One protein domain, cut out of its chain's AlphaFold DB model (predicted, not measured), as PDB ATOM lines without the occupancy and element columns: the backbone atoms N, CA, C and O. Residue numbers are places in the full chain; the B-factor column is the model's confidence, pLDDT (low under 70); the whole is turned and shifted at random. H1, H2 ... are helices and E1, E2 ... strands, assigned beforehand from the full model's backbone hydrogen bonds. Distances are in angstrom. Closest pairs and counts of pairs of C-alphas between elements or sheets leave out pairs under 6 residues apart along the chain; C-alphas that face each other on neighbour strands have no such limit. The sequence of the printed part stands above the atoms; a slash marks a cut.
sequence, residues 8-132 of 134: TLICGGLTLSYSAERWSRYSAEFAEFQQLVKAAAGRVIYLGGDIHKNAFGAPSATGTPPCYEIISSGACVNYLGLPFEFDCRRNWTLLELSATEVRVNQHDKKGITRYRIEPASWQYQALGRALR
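This is residues 8 to 132 of the 134 residues of an uncharacterized protein of mine drainage metagenome (UniProt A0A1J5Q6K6). Two four-stranded sheets lie only partly face to face as a loose, offset sandwich: E3 and E4 of the first sheet lie over E5 and E6 of the second, while E1 and E2 reach past it on one side and E8 on the other. One helix, H1, sits at one end of the first sheet and grazes it, and residues 80 to 85 of the long link between the sheets stick out. The printed part has 125 residues with one named helix and eight named strands, in the order E1 H1 E2 E3 E4 E5 E6 E7 E8; the sheets run E1 E2 E4 E3, mixed, and E5 E6 E7 E8, antiparallel. The class is mixed, helices and strands, with 58 residues, under half, in named elements. The whole is compact, with a radius of gyration of the C-alphas of 14.9 A and spans of 43 by 35 by 20 A.

E1, residues 8 to 12, begins at C-alpha 8 (-97.675, 85.867, 155.358). H1, residues 27 to 38, is 16.2 A long and begins at C-alpha 27 (-97.298, 83.252, 132.989). E2, residues 43 to 48, spans 16.4 A; E3 is residues 55 to 57 and E4 residues 68 to 71. E5, residues 92 to 97, spans 16.4 A, E6, residues 102 to 108, 19.7 A, and E7, residues 111 to 117, 20.2 A. E8, residues 124 to 131, spans 21.3 A and ends at C-alpha 131 (-69.980, 72.098, 158.092).

E1 and E2 are parallel at 17 degrees, with N 47 and O 10 2.7 A apart. E1, H1 and E2 form a strand-helix-strand unit, two parallel neighbour strands with a helix between, and its crossover is right-handed. H1 only grazes the sheet, with residues 37 to 38; the closest C-alphas of H1 and E2, Val 37 and Val 44, are 6.7 A apart. Every O i to N i+4 pair in H1 is within hydrogen-bond range. E2 and E4 are parallel, with N 46 and O 68 at 2.8 A. E3 and E4 form an antiparallel hairpin, with N 57 and O 69 at 2.8 A. The two sheets form a sandwich, two sheets face to face, with strands at 18 degrees; the closest C-alphas of E4 and E5, Ile 71 and Thr 93, are 7.9 A apart. E5 to E8 are a meander, each strand the antiparallel neighbour of the one before, with N 94 and O 105 at 2.9 A, N 106 and O 113 at 2.8 A, and N 125 and O 116 at 2.8 A. E1 and E8 are apart.

The C-alphas farthest apart, Ala 41 and Pro 83, are 44.3 A from each other. The printed part has no cut. The long links are E1 to H1, 14 residues, and E4 to E5, 20 residues. Mean pLDDT of the printed part is 88.6; residues 76 to 88 are under 70.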
ATOM      1  N   THR A   8     -96.783  86.736 156.124       95.81
ATOM      2  CA  THR A   8     -97.675  85.867 155.358       95.81
ATOM      3  C   THR A   8     -96.859  84.683 154.868       95.81
ATOM      4  O   THR A   8     -95.883  84.869 154.143       95.81
ATOM      5  N   LEU A   9     -97.252  83.471 155.257       95.94
ATOM      6  CA  LEU A   9     -96.650  82.248 154.736       95.94
ATOM      7  C   LEU A   9     -97.553  81.665 153.656       95.94
ATOM      8  O   LEU A   9     -98.752  81.494 153.874       95.94
ATOM      9  N   ILE A  10     -96.968  81.356 152.505       95.38
ATOM     10  CA  ILE A  10     -97.636  80.655 151.410       95.38
ATOM     11  C   ILE A  10     -96.904  79.336 151.219       95.38
ATOM     12  O   ILE A  10     -95.712  79.345 150.936       95.38
ATOM     13  N   CYS A  11     -97.599  78.214 151.372       94.00
ATOM     14  CA  CYS A  11     -97.013  76.887 151.202       94.00
ATOM     15  C   CYS A  11     -97.494  76.285 149.883       94.00
ATOM     16  O   CYS A  11     -98.702  76.216 149.652       94.00
ATOM     17  N   GLY A  12     -96.574  75.815 149.045       90.06
ATOM     18  CA  GLY A  12     -96.914  75.140 147.798       90.06
ATOM     19  C   GLY A  12     -95.951  74.003 147.473       90.06
ATOM     20  O   GLY A  12     -94.782  74.028 147.852       90.06
ATOM     21  N   GLY A  13     -96.460  72.983 146.776       86.50
ATOM     22  CA  GLY A  13     -95.654  71.830 146.363       86.50
ATOM     23  C   GLY A  13     -94.593  72.215 145.334       86.50
ATOM     24  O   GLY A  13     -93.412  71.956 145.538       86.50
ATOM     25  N   LEU A  14     -95.010  72.914 144.272       89.50
ATOM     26  CA  LEU A  14     -94.111  73.433 143.243       89.50
ATOM     27  C   LEU A  14     -93.394  74.697 143.706       89.50
ATOM     28  O   LEU A  14     -93.919  75.493 144.489       89.50
ATOM     29  N   THR A  15     -92.210  74.926 143.157       93.19
ATOM     30  CA  THR A  15     -91.456  76.152 143.417       93.19
ATOM     31  C   THR A  15     -91.890  77.280 142.474       93.19
ATOM     32  O   THR A  15     -92.473  77.050 141.411       93.19
ATOM     33  N   LEU A  16     -91.613  78.523 142.851       94.19
ATOM     34  CA  LEU A  16     -91.816  79.710 142.031       94.19
ATOM     35  C   LEU A  16     -90.773  79.801 140.915       94.19
ATOM     36  O   LEU A  16     -91.121  80.042 139.753       94.19
ATOM     37  N   SER A  17     -89.496  79.610 141.261       90.50
ATOM     38  CA  SER A  17     -88.376  79.946 140.372       90.50
ATOM     39  C   SER A  17     -87.421  78.793 140.033       90.50
ATOM     40  O   SER A  17     -86.660  78.906 139.065       90.50
ATOM     41  N   TYR A  18     -87.485  77.657 140.727       85.81
ATOM     42  CA  TYR A  18     -86.539  76.546 140.586       85.81
ATOM     43  C   TYR A  18     -87.133  75.332 139.850       85.81
ATOM     44  O   TYR A  18     -88.317  75.063 139.929       85.81
ATOM     45  N   SER A  19     -86.273  74.542 139.194       82.75
ATOM     46  CA  SER A  19     -86.645  73.365 138.377       82.75
ATOM     47  C   SER A  19     -87.366  73.684 137.056       82.75
ATOM     48  O   SER A  19     -87.597  74.843 136.703       82.75
ATOM     49  N   ALA A  20     -87.627  72.632 136.272       83.44
ATOM     50  CA  ALA A  20     -88.391  72.708 135.030       83.44
ATOM     51  C   ALA A  20     -89.907  72.816 135.277       83.44
ATOM     52  O   ALA A  20     -90.617  73.371 134.436       83.44
ATOM     53  N   GLU A  21     -90.392  72.330 136.418       84.69
ATOM     54  CA  GLU A  21     -91.789  72.399 136.848       84.69
ATOM     55  C   GLU A  21     -91.915  73.494 137.911       84.69
ATOM     56  O   GLU A  21     -91.772  73.267 139.110       84.69
ATOM     57  N   ARG A  22     -92.109  74.731 137.445       91.38
ATOM     58  CA  ARG A  22     -92.146  75.926 138.296       91.38
ATOM     59  C   ARG A  22     -93.283  76.856 137.918       91.38
ATOM     60  O   ARG A  22     -93.604  76.980 136.734       91.38
ATOM     61  N   TRP A  23     -93.824  77.569 138.904       93.31
ATOM     62  CA  TRP A  23     -94.952  78.485 138.709       93.31
ATOM     63  C   TRP A  23     -94.676  79.564 137.665       93.31
ATOM     64  O   TRP A  23     -95.555  79.872 136.872       93.31
ATOM     65  N   SER A  24     -93.448  80.081 137.587       91.94
ATOM     66  CA  SER A  24     -93.083  81.117 136.606       91.94
ATOM     67  C   SER A  24     -93.214  80.701 135.130       91.94
ATOM     68  O   SER A  24     -93.084  81.555 134.255       91.94
ATOM     69  N   ARG A  25     -93.481  79.422 134.820       93.56
ATOM     70  CA  ARG A  25     -93.821  78.974 133.453       93.56
ATOM     71  C   ARG A  25     -95.306  79.144 133.109       93.56
ATOM     72  O   ARG A  25     -95.632  79.159 131.927       93.56
ATOM     73  N   TYR A  26     -96.171  79.306 134.105       93.19
ATOM     74  CA  TYR A  26     -97.601  79.579 133.956       93.19
ATOM     75  C   TYR A  26     -97.808  81.091 134.051       93.19
ATOM     76  O   TYR A  26     -98.056  81.639 135.121       93.19
ATOM     77  N   SER A  27     -97.535  81.802 132.956       92.19
ATOM     78  CA  SER A  27     -97.298  83.252 132.989       92.19
ATOM     79  C   SER A  27     -98.498  84.075 133.460       92.19
ATOM     80  O   SER A  27     -98.291  85.065 134.158       92.19
ATOM     81  N   ALA A  28     -99.725  83.681 133.112       95.38
ATOM     82  CA  ALA A  28    -100.934  84.402 133.505       95.38
ATOM     83  C   ALA A  28    -101.195  84.263 135.013       95.38
ATOM     84  O   ALA A  28    -101.308  85.261 135.724       95.38
ATOM     85  N   GLU A  29    -101.189  83.032 135.513       95.06
ATOM     86  CA  GLU A  29    -101.400  82.696 136.920       95.06
ATOM     87  C   GLU A  29    -100.264  83.234 137.789       95.06
ATOM     88  O   GLU A  29    -100.481  83.741 138.889       95.06
ATOM     89  N   PHE A  30     -99.030  83.177 137.286       94.94
ATOM     90  CA  PHE A  30     -97.884  83.735 137.984       94.94
ATOM     91  C   PHE A  30     -97.945  85.262 138.042       94.94
ATOM     92  O   PHE A  30     -97.617  85.833 139.079       94.94
ATOM     93  N   ALA A  31     -98.402  85.935 136.982       94.44
ATOM     94  CA  ALA A  31     -98.613  87.380 137.006       94.44
ATOM     95  C   ALA A  31     -99.692  87.778 138.025       94.44
ATOM     96  O   ALA A  31     -99.498  88.734 138.779       94.44
ATOM     97  N   GLU A  32    -100.789  87.022 138.112       95.00
ATOM     98  CA  GLU A  32    -101.811  87.216 139.146       95.00
ATOM     99  C   GLU A  32    -101.225  87.010 140.550       95.00
ATOM    100  O   GLU A  32    -101.364  87.867 141.425       95.00
ATOM    101  N   PHE A  33    -100.469  85.930 140.757       94.44
ATOM    102  CA  PHE A  33     -99.770  85.677 142.013       94.44
ATOM    103  C   PHE A  33     -98.833  86.833 142.394       94.44
ATOM    104  O   PHE A  33     -98.843  87.293 143.535       94.44
ATOM    105  N   GLN A  34     -98.059  87.362 141.443       94.25
ATOM    106  CA  GLN A  34     -97.190  88.517 141.669       94.25
ATOM    107  C   GLN A  34     -97.980  89.756 142.107       94.25
ATOM    108  O   GLN A  34     -97.521  90.488 142.985       94.25
ATOM    109  N   GLN A  35     -99.153  90.006 141.519       93.69
ATOM    110  CA  GLN A  35    -100.025  91.106 141.933       93.69
ATOM    111  C   GLN A  35    -100.540  90.899 143.360       93.69
ATOM    112  O   GLN A  35    -100.481  91.829 144.165       93.69
ATOM    113  N   LEU A  36    -100.961  89.681 143.709       93.75
ATOM    114  CA  LEU A  36    -101.420  89.345 145.060       93.75
ATOM    115  C   LEU A  36    -100.314  89.505 146.109       93.75
ATOM    116  O   LEU A  36    -100.582  90.016 147.195       93.75
ATOM    117  N   VAL A  37     -99.080  89.111 145.782       94.25
ATOM    118  CA  VAL A  37     -97.905  89.298 146.648       94.25
ATOM    119  C   VAL A  37     -97.594  90.782 146.840       94.25
ATOM    120  O   VAL A  37     -97.356  91.208 147.967       94.25
ATOM    121  N   LYS A  38     -97.635  91.590 145.772       90.38
ATOM    122  CA  LYS A  38     -97.406  93.046 145.849       90.38
ATOM    123  C   LYS A  38     -98.486  93.773 146.648       90.38
ATOM    124  O   LYS A  38     -98.184  94.740 147.335       90.38
ATOM    125  N   ALA A  39     -99.732  93.319 146.542       90.88
ATOM    126  CA  ALA A  39    -100.870  93.890 147.254       90.88
ATOM    127  C   ALA A  39    -101.006  93.377 148.700       90.88
ATOM    128  O   ALA A  39    -101.889  93.830 149.429       90.88
ATOM    129  N   ALA A  40    -100.185  92.411 149.125       89.62
ATOM    130  CA  ALA A  40    -100.246  91.876 150.476       89.62
ATOM    131  C   ALA A  40     -99.834  92.941 151.503       89.62
ATOM    132  O   ALA A  40     -98.810  93.603 151.365       89.62
ATOM    133  N   ALA A  41    -100.616  93.065 152.577       77.31
ATOM    134  CA  ALA A  41    -100.294  93.962 153.690       77.31
ATOM    135  C   ALA A  41     -99.116  93.450 154.548       77.31
ATOM    136  O   ALA A  41     -98.511  94.208 155.304       77.31
ATOM    137  N   GLY A  42     -98.815  92.150 154.452       83.25
ATOM    138  CA  GLY A  42     -97.779  91.468 155.214       83.25
ATOM    139  C   GLY A  42     -96.531  91.156 154.395       83.25
ATOM    140  O   GLY A  42     -96.521  91.150 153.167       83.25
ATOM    141  N   ARG A  43     -95.457  90.837 155.112       94.38
ATOM    142  CA  ARG A  43     -94.199  90.355 154.543       94.38
ATOM    143  C   ARG A  43     -94.358  88.911 154.082       94.38
ATOM    144  O   ARG A  43     -94.476  88.008 154.913       94.38
ATOM    145  N   VAL A  44     -94.380  88.705 152.769       96.56
ATOM    146  CA  VAL A  44     -94.653  87.393 152.173       96.56
ATOM    147  C   VAL A  44     -93.391  86.534 152.110       96.56
ATOM    148  O   VAL A  44     -92.338  86.987 151.653       96.56
ATOM    149  N   ILE A  45     -93.522  85.279 152.536       97.81
ATOM    150  CA  ILE A  45     -92.536  84.214 152.351       97.81
ATOM    151  C   ILE A  45     -93.253  83.022 151.713       97.81
ATOM    152  O   ILE A  45     -94.260  82.536 152.234       97.81
ATOM    153  N   TYR A  46     -92.722  82.544 150.596       97.50
ATOM    154  CA  TYR A  46     -93.162  81.327 149.937       97.50
ATOM    155  C   TYR A  46     -92.317  80.136 150.395       97.50
ATOM    156  O   TYR A  46     -91.088  80.188 150.355       97.50
ATOM    157  N   LEU A  47     -92.980  79.063 150.812       96.06
ATOM    158  CA  LEU A  47     -92.387  77.794 151.210       96.06
ATOM    159  C   LEU A  47     -92.655  76.772 150.103       96.06
ATOM    160  O   LEU A  47     -93.800  76.372 149.891       96.06
ATOM    161  N   GLY A  48     -91.595  76.397 149.390       92.25
ATOM    162  CA  GLY A  48     -91.632  75.449 148.276       92.25
ATOM    163  C   GLY A  48     -90.994  74.105 148.623       92.25
ATOM    164  O   GLY A  48     -90.166  74.014 149.534       92.25
ATOM    165  N   GLY A  49     -91.338  73.067 147.862       86.94
ATOM    166  CA  GLY A  49     -90.793  71.721 148.025       86.94
ATOM    167  C   GLY A  49     -90.383  71.073 146.706       86.94
ATOM    168  O   GLY A  49     -89.864  71.741 145.813       86.94
ATOM    169  N   ASP A  50     -90.576  69.752 146.634       82.94
ATOM    170  CA  ASP A  50     -90.533  68.914 145.419       82.94
ATOM    171  C   ASP A  50     -89.151  68.669 144.778       82.94
ATOM    172  O   ASP A  50     -88.785  67.544 144.463       82.94
ATOM    173  N   ILE A  51     -88.286  69.673 144.701       82.62
ATOM    174  CA  ILE A  51     -87.076  69.612 143.859       82.62
ATOM    175  C   ILE A  51     -85.854  68.925 144.504       82.62
ATOM    176  O   ILE A  51     -84.720  69.100 144.052       82.62
ATOM    177  N   HIS A  52     -86.072  68.193 145.595       84.56
ATOM    178  CA  HIS A  52     -85.086  67.421 146.366       84.56
ATOM    179  C   HIS A  52     -83.816  68.189 146.791       84.56
ATOM    180  O   HIS A  52     -82.743  67.602 146.950       84.56
ATOM    181  N   LYS A  53     -83.910  69.502 147.030       85.19
ATOM    182  CA  LYS A  53     -82.790  70.320 147.527       85.19
ATOM    183  C   LYS A  53     -83.260  71.490 148.379       85.19
ATOM    184  O   LYS A  53     -84.412  71.896 148.310       85.19
ATOM    185  N   ASN A  54     -82.323  72.068 149.126       90.50
ATOM    186  CA  ASN A  54     -82.522  73.376 149.735       90.50
ATOM    187  C   ASN A  54     -82.165  74.486 148.751       90.50
ATOM    188  O   ASN A  54     -81.150  74.404 148.052       90.50
ATOM    189  N   ALA A  55     -82.970  75.540 148.738       92.81
ATOM    190  CA  ALA A  55     -82.629  76.783 148.068       92.81
ATOM    191  C   ALA A  55     -83.257  77.979 148.787       92.81
ATOM    192  O   ALA A  55     -84.267  77.843 149.479       92.81
ATOM    193  N   PHE A  56     -82.632  79.138 148.624       95.62
ATOM    194  CA  PHE A  56     -83.104  80.411 149.144       95.62
ATOM    195  C   PHE A  56     -83.099  81.417 147.994       95.62
ATOM    196  O   PHE A  56     -82.038  81.726 147.448       95.62
ATOM    197  N   GLY A  57     -84.280  81.898 147.620       95.44
ATOM    198  CA  GLY A  57     -84.482  82.931 146.616       95.44
ATOM    199  C   GLY A  57     -84.911  84.232 147.281       95.44
ATOM    200  O   GLY A  57     -85.937  84.277 147.952       95.44
ATOM    201  N   ALA A  58     -84.133  85.297 147.101       95.94
ATOM    202  CA  ALA A  58     -84.551  86.638 147.498       95.94
ATOM    203  C   ALA A  58     -85.472  87.257 146.428       95.94
ATOM    204  O   ALA A  58     -85.336  86.900 145.253       95.94
ATOM    205  N   PRO A  59     -86.367  88.194 146.799       94.44
ATOM    206  CA  PRO A  59     -87.179  88.921 145.829       94.44
ATOM    207  C   PRO A  59     -86.301  89.565 144.748       94.44
ATOM    208  O   PRO A  59     -85.360  90.297 145.060       94.44
ATOM    209  N   SER A  60     -86.602  89.297 143.478       90.69
ATOM    210  CA  SER A  60     -85.856  89.853 142.343       90.69
ATOM    211  C   SER A  60     -86.510  91.127 141.808       90.69
ATOM    212  O   SER A  60     -87.735  91.216 141.724       90.69
ATOM    213  N   ALA A  61     -85.696  92.070 141.321       83.50
ATOM    214  CA  ALA A  61     -86.170  93.237 140.569       83.50
ATOM    215  C   ALA A  61     -86.928  92.845 139.284       83.50
ATOM    216  O   ALA A  61     -87.844  93.547 138.864       83.50
ATOM    217  N   THR A  62     -86.597  91.693 138.691       82.31
ATOM    218  CA  THR A  62     -87.313  91.126 137.534       82.31
ATOM    219  C   THR A  62     -88.601  90.388 137.928       82.31
ATOM    220  O   THR A  62     -89.300  89.857 137.070       82.31
ATOM    221  N   GLY A  63     -88.924  90.332 139.225       82.25
ATOM    222  CA  GLY A  63     -90.161  89.768 139.764       82.25
ATOM    223  C   GLY A  63     -90.158  88.256 139.996       82.25
ATOM    224  O   GLY A  63     -91.178  87.729 140.433       82.25
ATOM    225  N   THR A  64     -89.059  87.542 139.727       90.00
ATOM    226  CA  THR A  64     -88.970  86.086 139.954       90.00
ATOM    227  C   THR A  64     -87.753  85.728 140.821       90.00
ATOM    228  O   THR A  64     -86.630  85.872 140.337       90.00
ATOM    229  N   PRO A  65     -87.951  85.251 142.067       93.06
ATOM    230  CA  PRO A  65     -89.236  85.183 142.770       93.06
ATOM    231  C   PRO A  65     -89.735  86.594 143.179       93.06
ATOM    232  O   PRO A  65     -88.925  87.512 143.325       93.06
ATOM    233  N   PRO A  66     -91.055  86.808 143.349       94.88
ATOM    234  CA  PRO A  66     -91.624  88.104 143.752       94.88
ATOM    235  C   PRO A  66     -91.584  88.356 145.264       94.88
ATOM    236  O   PRO A  66     -91.860  89.460 145.722       94.88
ATOM    237  N   CYS A  67     -91.271  87.325 146.042       96.75
ATOM    238  CA  CYS A  67     -91.107  87.357 147.489       96.75
ATOM    239  C   CYS A  67     -89.939  86.442 147.875       96.75
ATOM    240  O   CYS A  67     -89.316  85.836 147.000       96.75
ATOM    241  N   TYR A  68     -89.627  86.344 149.169       97.62
ATOM    242  CA  TYR A  68     -88.658  85.351 149.615       97.62
ATOM    243  C   TYR A  68     -89.201  83.953 149.355       97.62
ATOM    244  O   TYR A  68     -90.284  83.612 149.817       97.62
ATOM    245  N   GLU A  69     -88.435  83.150 148.636       97.06
ATOM    246  CA  GLU A  69     -88.732  81.760 148.348       97.06
ATOM    247  C   GLU A  69     -87.761  80.873 149.126       97.06
ATOM    248  O   GLU A  69     -86.549  80.901 148.909       97.06
ATOM    249  N   ILE A  70     -88.292  80.078 150.048       96.50
ATOM    250  CA  ILE A  70     -87.529  79.126 150.847       96.50
ATOM    251  C   ILE A  70     -87.947  77.735 150.404       96.50
ATOM    252  O   ILE A  70     -89.093  77.333 150.588       96.50
ATOM    253  N   ILE A  71     -87.011  76.995 149.819       93.81
ATOM    254  CA  ILE A  71     -87.275  75.653 149.309       93.81
ATOM    255  C   ILE A  71     -86.603  74.630 150.199       93.81
ATOM    256  O   ILE A  71     -85.416  74.754 150.518       93.81
ATOM    257  N   SER A  72     -87.365  73.607 150.566       89.56
ATOM    258  CA  SER A  72     -86.865  72.421 151.239       89.56
ATOM    259  C   SER A  72     -87.768  71.233 150.942       89.56
ATOM    260  O   SER A  72     -88.987  71.369 150.943       89.56
ATOM    261  N   SER A  73     -87.192  70.060 150.694       78.75
ATOM    262  CA  SER A  73     -87.954  68.903 150.205       78.75
ATOM    263  C   SER A  73     -88.088  67.776 151.223       78.75
ATOM    264  O   SER A  73     -88.695  66.759 150.905       78.75
ATOM    265  N   GLY A  74     -87.508  67.899 152.422       73.81
ATOM    266  CA  GLY A  74     -87.559  66.823 153.416       73.81
ATOM    267  C   GLY A  74     -86.911  65.526 152.922       73.81
ATOM    268  O   GLY A  74     -87.233  64.453 153.433       73.81
ATOM    269  N   ALA A  75     -86.050  65.589 151.895       70.94
ATOM    270  CA  ALA A  75     -85.625  64.403 151.161       70.94
ATOM    271  C   ALA A  75     -84.707  63.534 152.037       70.94
ATOM    272  O   ALA A  75     -83.508  63.797 152.194       70.94
ATOM    273  N   CYS A  76     -85.296  62.504 152.649       60.59
ATOM    274  CA  CYS A  76     -84.590  61.488 153.428       60.59
ATOM    275  C   CYS A  76     -83.895  60.458 152.519       60.59
ATOM    276  O   CYS A  76     -82.879  59.874 152.896       60.59
ATOM    277  N   VAL A  77     -84.423  60.276 151.305       54.72
ATOM    278  CA  VAL A  77     -83.998  59.272 150.321       54.72
ATOM    279  C   VAL A  77     -83.344  59.958 149.122       54.72
ATOM    280  O   VAL A  77     -83.592  61.138 148.876       54.72
ATOM    281  N   ASN A  78     -82.488  59.235 148.399       55.91
ATOM    282  CA  ASN A  78     -81.772  59.800 147.261       55.91
ATOM    283  C   ASN A  78     -82.727  60.202 146.114       55.91
ATOM    284  O   ASN A  78     -83.781  59.580 145.951       55.91
ATOM    285  N   TYR A  79     -82.318  61.121 145.234       57.47
ATOM    286  CA  TYR A  79     -82.962  61.300 143.924       57.47
ATOM    287  C   TYR A  79     -82.973  59.948 143.182       57.47
ATOM    288  O   TYR A  79     -81.918  59.397 142.867       57.47
ATOM    289  N   LEU A  80     -84.168  59.380 142.971       63.53
ATOM    290  CA  LEU A  80     -84.382  58.031 142.414       63.53
ATOM    291  C   LEU A  80     -83.726  56.873 143.199       63.53
ATOM    292  O   LEU A  80     -83.534  55.792 142.653       63.53
ATOM    293  N   GLY A  81     -83.339  57.062 144.466       56.62
ATOM    294  CA  GLY A  81     -82.632  56.020 145.224       56.62
ATOM    295  C   GLY A  81     -81.141  55.868 144.872       56.62
ATOM    296  O   GLY A  81     -80.464  55.038 145.475       56.62
ATOM    297  N   LEU A  82     -80.577  56.713 144.002       58.44
ATOM    298  CA  LEU A  82     -79.201  56.591 143.499       58.44
ATOM    299  C   LEU A  82     -78.204  57.545 144.197       58.44
ATOM    300  O   LEU A  82     -78.531  58.705 144.437       58.44
ATOM    301  N   PRO A  83     -76.972  57.110 144.525       60.41
ATOM    302  CA  PRO A  83     -76.025  57.871 145.346       60.41
ATOM    303  C   PRO A  83     -75.306  58.976 144.553       60.41
ATOM    304  O   PRO A  83     -74.096  58.924 144.345       60.41
ATOM    305  N   PHE A  84     -76.029  60.000 144.114       65.12
ATOM    306  CA  PHE A  84     -75.426  61.113 143.389       65.12
ATOM    307  C   PHE A  84     -74.779  62.140 144.333       65.12
ATOM    308  O   PHE A  84     -75.332  62.523 145.368       65.12
ATOM    309  N   GLU A  85     -73.593  62.642 143.980       61.78
ATOM    310  CA  GLU A  85     -72.885  63.635 144.805       61.78
ATOM    311  C   GLU A  85     -73.656  64.951 144.944       61.78
ATOM    312  O   GLU A  85     -73.657  65.556 146.028       61.78
ATOM    313  N   PHE A  86     -74.358  65.345 143.876       62.94
ATOM    314  CA  PHE A  86     -75.218  66.527 143.814       62.94
ATOM    315  C   PHE A  86     -76.501  66.397 144.645       62.94
ATOM    316  O   PHE A  86     -77.238  67.370 144.784       62.94
ATOM    317  N   ASP A  87     -76.755  65.230 145.235       66.25
ATOM    318  CA  ASP A  87     -77.913  65.008 146.083       66.25
ATOM    319  C   ASP A  87     -77.751  65.707 147.443       66.25
ATOM    320  O   ASP A  87     -76.847  65.393 148.231       66.25
ATOM    321  N   CYS A  88     -78.642  66.646 147.747       66.69
ATOM    322  CA  CYS A  88     -78.686  67.365 149.017       66.69
ATOM    323  C   CYS A  88     -79.521  66.606 150.059       66.69
ATOM    324  O   CYS A  88     -80.396  67.192 150.685       66.69
ATOM    325  N   ARG A  89     -79.262  65.306 150.251       75.38
ATOM    326  CA  ARG A  89     -79.943  64.433 151.231       75.38
ATOM    327  C   ARG A  89     -80.061  65.050 152.619       75.38
ATOM    328  O   ARG A  89     -79.212  65.850 153.024       75.38
ATOM    329  N   ARG A  90     -81.035  64.559 153.392       80.56
ATOM    330  CA  ARG A  90     -81.351  65.042 154.747       80.56
ATOM    331  C   ARG A  90     -81.622  66.544 154.729       80.56
ATOM    332  O   ARG A  90     -81.225  67.243 155.661       80.56
ATOM    333  N   ASN A  91     -82.241  67.024 153.645       86.88
ATOM    334  CA  ASN A  91     -82.584  68.427 153.536       86.88
ATOM    335  C   ASN A  91     -83.849  68.746 154.318       86.88
ATOM    336  O   ASN A  91     -84.865  68.080 154.170       86.88
ATOM    337  N   TRP A  92     -83.765  69.760 155.160       90.81
ATOM    338  CA  TRP A  92     -84.905  70.372 155.826       90.81
ATOM    339  C   TRP A  92     -84.537  71.816 156.169       90.81
ATOM    340  O   TRP A  92     -83.359  72.186 156.166       90.81
ATOM    341  N   THR A  93     -85.536  72.648 156.446       93.81
ATOM    342  CA  THR A  93     -85.316  74.042 156.835       93.81
ATOM    343  C   THR A  93     -86.006  74.338 158.155       93.81
ATOM    344  O   THR A  93     -87.188  74.043 158.313       93.81
ATOM    345  N   LEU A  94     -85.272  74.950 159.085       95.50
ATOM    346  CA  LEU A  94     -85.849  75.614 160.249       95.50
ATOM    347  C   LEU A  94     -86.069  77.086 159.907       95.50
ATOM    348  O   LEU A  94     -85.109  77.804 159.612       95.50
ATOM    349  N   LEU A  95     -87.327  77.516 159.954       97.38
ATOM    350  CA  LEU A  95     -87.725  78.909 159.800       97.38
ATOM    351  C   LEU A  95     -88.181  79.443 161.156       97.38
ATOM    352  O   LEU A  95     -89.160  78.956 161.718       97.38
ATOM    353  N   GLU A  96     -87.495  80.461 161.664       98.00
ATOM    354  CA  GLU A  96     -87.869  81.150 162.900       98.00
ATOM    355  C   GLU A  96     -88.324  82.570 162.555       98.00
ATOM    356  O   GLU A  96     -87.590  83.324 161.914       98.00
ATOM    357  N   LEU A  97     -89.535  82.936 162.977       96.94
ATOM    358  CA  LEU A  97     -90.122  84.255 162.743       96.94
ATOM    359  C   LEU A  97     -90.222  85.003 164.070       96.94
ATOM    360  O   LEU A  97     -90.919  84.557 164.979       96.94
ATOM    361  N   SER A  98     -89.572  86.159 164.181       95.62
ATOM    362  CA  SER A  98     -89.662  87.011 165.367       95.62
ATOM    363  C   SER A  98     -89.957  88.464 165.000       95.62
ATOM    364  O   SER A  98     -90.091  88.829 163.829       95.62
ATOM    365  N   ALA A  99     -90.097  89.326 166.008       93.94
ATOM    366  CA  ALA A  99     -90.273  90.753 165.779       93.94
ATOM    367  C   ALA A  99     -88.984  91.455 165.304       93.94
ATOM    368  O   ALA A  99     -89.063  92.532 164.713       93.94
ATOM    369  N   THR A 100     -87.817  90.872 165.560       95.00
ATOM    370  CA  THR A 100     -86.511  91.496 165.306       95.00
ATOM    371  C   THR A 100     -85.765  90.843 164.151       95.00
ATOM    372  O   THR A 100     -84.956  91.498 163.507       95.00
ATOM    373  N   GLU A 101     -86.053  89.578 163.844       96.31
ATOM    374  CA  GLU A 101     -85.415  88.856 162.749       96.31
ATOM    375  C   GLU A 101     -86.282  87.711 162.218       96.31
ATOM    376  O   GLU A 101     -87.126  87.151 162.918       96.31
ATOM    377  N   VAL A 102     -86.026  87.337 160.969       98.25
ATOM    378  CA  VAL A 102     -86.411  86.043 160.411       98.25
ATOM    379  C   VAL A 102     -85.134  85.248 160.171       98.25
ATOM    380  O   VAL A 102     -84.240  85.720 159.464       98.25
ATOM    381  N   ARG A 103     -85.026  84.054 160.755       98.44
ATOM    382  CA  ARG A 103     -83.878  83.158 160.558       98.44
ATOM    383  C   ARG A 103     -84.270  81.989 159.678       98.44
ATOM    384  O   ARG A 103     -85.299  81.358 159.903       98.44
ATOM    385  N   VAL A 104     -83.411  81.685 158.711       98.25
ATOM    386  CA  VAL A 104     -83.559  80.539 157.815       98.25
ATOM    387  C   VAL A 104     -82.317  79.674 157.946       98.25
ATOM    388  O   VAL A 104     -81.236  80.057 157.497       98.25
ATOM    389  N   ASN A 105     -82.468  78.501 158.557       97.38
ATOM    390  CA  ASN A 105     -81.398  77.519 158.687       97.38
ATOM    391  C   ASN A 105     -81.722  76.322 157.796       97.38
ATOM    392  O   ASN A 105     -82.625  75.544 158.094       97.38
ATOM    393  N   GLN A 106     -80.989  76.181 156.699       94.56
ATOM    394  CA  GLN A 106     -81.155  75.094 155.742       94.56
ATOM    395  C   GLN A 106     -80.147  73.993 156.050       94.56
ATOM    396  O   GLN A 106     -78.941  74.168 155.866       94.56
ATOM    397  N   HIS A 107     -80.645  72.865 156.533       92.88
ATOM    398  CA  HIS A 107     -79.856  71.697 156.901       92.88
ATOM    399  C   HIS A 107     -79.768  70.745 155.720       92.88
ATOM    400  O   HIS A 107     -80.774  70.532 155.061       92.88
ATOM    401  N   ASP A 108     -78.603  70.160 155.466       89.50
ATOM    402  CA  ASP A 108     -78.413  69.051 154.527       89.50
ATOM    403  C   ASP A 108     -77.283  68.117 154.997       89.50
ATOM    404  O   ASP A 108     -76.690  68.295 156.068       89.50
ATOM    405  N   LYS A 109     -76.941  67.108 154.185       85.31
ATOM    406  CA  LYS A 109     -75.861  66.155 154.487       85.31
ATOM    407  C   LYS A 109     -74.502  66.810 154.771       85.31
ATOM    408  O   LYS A 109     -73.703  66.195 155.469       85.31
ATOM    409  N   LYS A 110     -74.222  68.003 154.229       86.44
ATOM    410  CA  LYS A 110     -72.922  68.681 154.371       86.44
ATOM    411  C   LYS A 110     -72.916  69.718 155.502       86.44
ATOM    412  O   LYS A 110     -71.846  70.205 155.849       86.44
ATOM    413  N   GLY A 111     -74.065  70.065 156.085       91.44
ATOM    414  CA  GLY A 111     -74.138  70.964 157.238       91.44
ATOM    415  C   GLY A 111     -75.336  71.907 157.204       91.44
ATOM    416  O   GLY A 111     -76.432  71.505 156.825       91.44
ATOM    417  N   ILE A 112     -75.126  73.150 157.641       94.88
ATOM    418  CA  ILE A 112     -76.179  74.160 157.808       94.88
ATOM    419  C   ILE A 112     -75.786  75.430 157.060       94.88
ATOM    420  O   ILE A 112     -74.778  76.052 157.400       94.88
ATOM    421  N   THR A 113     -76.597  75.840 156.091       96.06
ATOM    422  CA  THR A 113     -76.511  77.162 155.454       96.06
ATOM    423  C   THR A 113     -77.490  78.105 156.141       96.06
ATOM    424  O   THR A 113     -78.644  77.736 156.358       96.06
ATOM    425  N   ARG A 114     -77.039  79.306 156.516       97.88
ATOM    426  CA  ARG A 114     -77.827  80.233 157.335       97.88
ATOM    427  C   ARG A 114     -78.073  81.560 156.634       97.88
ATOM    428  O   ARG A 114     -77.151  82.156 156.076       97.88
ATOM    429  N   TYR A 115     -79.298  82.050 156.754       98.25
ATOM    430  CA  TYR A 115     -79.712  83.371 156.303       98.25
ATOM    431  C   TYR A 115     -80.466  84.092 157.415       98.25
ATOM    432  O   TYR A 115     -81.166  83.474 158.222       98.25
ATOM    433  N   ARG A 116     -80.348  85.415 157.420       98.12
ATOM    434  CA  ARG A 116     -81.155  86.320 158.235       98.12
ATOM    435  C   ARG A 116     -81.883  87.278 157.307       98.12
ATOM    436  O   ARG A 116     -81.253  87.816 156.406       98.12
ATOM    437  N   ILE A 117     -83.167  87.516 157.545       98.12
ATOM    438  CA  ILE A 117     -83.926  88.601 156.916       98.12
ATOM    439  C   ILE A 117     -84.299  89.591 158.017       98.12
ATOM    440  O   ILE A 117     -84.846  89.206 159.055       98.12
ATOM    441  N   GLU A 118     -83.981  90.862 157.807       97.06
ATOM    442  CA  GLU A 118     -84.368  91.938 158.710       97.06
ATOM    443  C   GLU A 118     -85.819  92.339 158.422       97.06
ATOM    444  O   GLU A 118     -86.128  92.744 157.303       97.06
ATOM    445  N   PRO A 119     -86.739  92.276 159.400       95.00
ATOM    446  CA  PRO A 119     -88.128  92.616 159.158       95.00
ATOM    447  C   PRO A 119     -88.256  94.067 158.699       95.00
ATOM    448  O   PRO A 119     -88.887  94.315 157.679       95.00
ATOM    449  N   ALA A 120     -87.631  95.023 159.391       93.38
ATOM    450  CA  ALA A 120     -87.796  96.453 159.121       93.38
ATOM    451  C   ALA A 120     -87.508  96.833 157.657       93.38
ATOM    452  O   ALA A 120     -88.387  97.397 157.010       93.38
ATOM    453  N   SER A 121     -86.334  96.466 157.138       94.38
ATOM    454  CA  SER A 121     -85.905  96.763 155.763       94.38
ATOM    455  C   SER A 121     -86.346  95.720 154.731       94.38
ATOM    456  O   SER A 121     -86.323  95.991 153.532       94.38
ATOM    457  N   TRP A 122     -86.729  94.525 155.191       94.94
ATOM    458  CA  TRP A 122     -86.998  93.350 154.361       94.94
ATOM    459  C   TRP A 122     -85.827  92.958 153.449       94.94
ATOM    460  O   TRP A 122     -86.027  92.438 152.356       94.94
ATOM    461  N   GLN A 123     -84.601  93.213 153.915       95.62
ATOM    462  CA  GLN A 123     -83.349  92.808 153.277       95.62
ATOM    463  C   GLN A 123     -82.779  91.561 153.951       95.62
ATOM    464  O   GLN A 123     -83.023  91.318 155.136       95.62
ATOM    465  N   TYR A 124     -81.987  90.775 153.213       97.19
ATOM    466  CA  TYR A 124     -81.359  89.567 153.751       97.19
ATOM    467  C   TYR A 124     -79.838  89.675 153.844       97.19
ATOM    468  O   TYR A 124     -79.188  90.389 153.086       97.19
ATOM    469  N   GLN A 125     -79.278  88.876 154.745       97.56
ATOM    470  CA  GLN A 125     -77.854  88.632 154.896       97.56
ATOM    471  C   GLN A 125     -77.599  87.122 154.870       97.56
ATOM    472  O   GLN A 125     -78.228  86.358 155.608       97.56
ATOM    473  N   ALA A 126     -76.649  86.683 154.044       97.06
ATOM    474  CA  ALA A 126     -76.109  85.331 154.129       97.06
ATOM    475  C   ALA A 126     -75.108  85.262 155.291       97.06
ATOM    476  O   ALA A 126     -74.130  86.007 155.319       97.06
ATOM    477  N   LEU A 127     -75.341  84.361 156.244       96.56
ATOM    478  CA  LEU A 127     -74.484  84.172 157.423       96.56
ATOM    479  C   LEU A 127     -73.437  83.063 157.214       96.56
ATOM    480  O   LEU A 127     -72.687  82.725 158.127       96.56
ATOM    481  N   GLY A 128     -73.390  82.483 156.012       93.88
ATOM    482  CA  GLY A 128     -72.448  81.436 155.630       93.88
ATOM    483  C   GLY A 128     -72.932  80.017 155.938       93.88
ATOM    484  O   GLY A 128     -74.099  79.774 156.261       93.88
ATOM    485  N   ARG A 129     -72.010  79.059 155.794       92.56
ATOM    486  CA  ARG A 129     -72.258  77.626 155.984       92.56
ATOM    487  C   ARG A 129     -71.398  77.083 157.119       92.56
ATOM    488  O   ARG A 129     -70.183  77.227 157.084       92.56
ATOM    489  N   ALA A 130     -72.017  76.406 158.084       91.75
ATOM    490  CA  ALA A 130     -71.300  75.559 159.034       91.75
ATOM    491  C   ALA A 130     -71.296  74.118 158.525       91.75
ATOM    492  O   ALA A 130     -72.354  73.583 158.187       91.75
ATOM    493  N   LEU A 131     -70.119  73.500 158.472       88.38
ATOM    494  CA  LEU A 131     -69.980  72.098 158.092       88.38
ATOM    495  C   LEU A 131     -70.440  71.188 159.231       88.38
ATOM    496  O   LEU A 131     -70.345  71.535 160.409       88.38
ATOM    497  N   ARG A 132     -70.957  70.014 158.873       76.75
ATOM    498  CA  ARG A 132     -71.264  68.972 159.852       76.75
ATOM    499  C   ARG A 132     -69.950  68.341 160.324       76.75
ATOM    500  O   ARG A 132     -69.107  68.039 159.484       76.75
TER     501      ARG A 132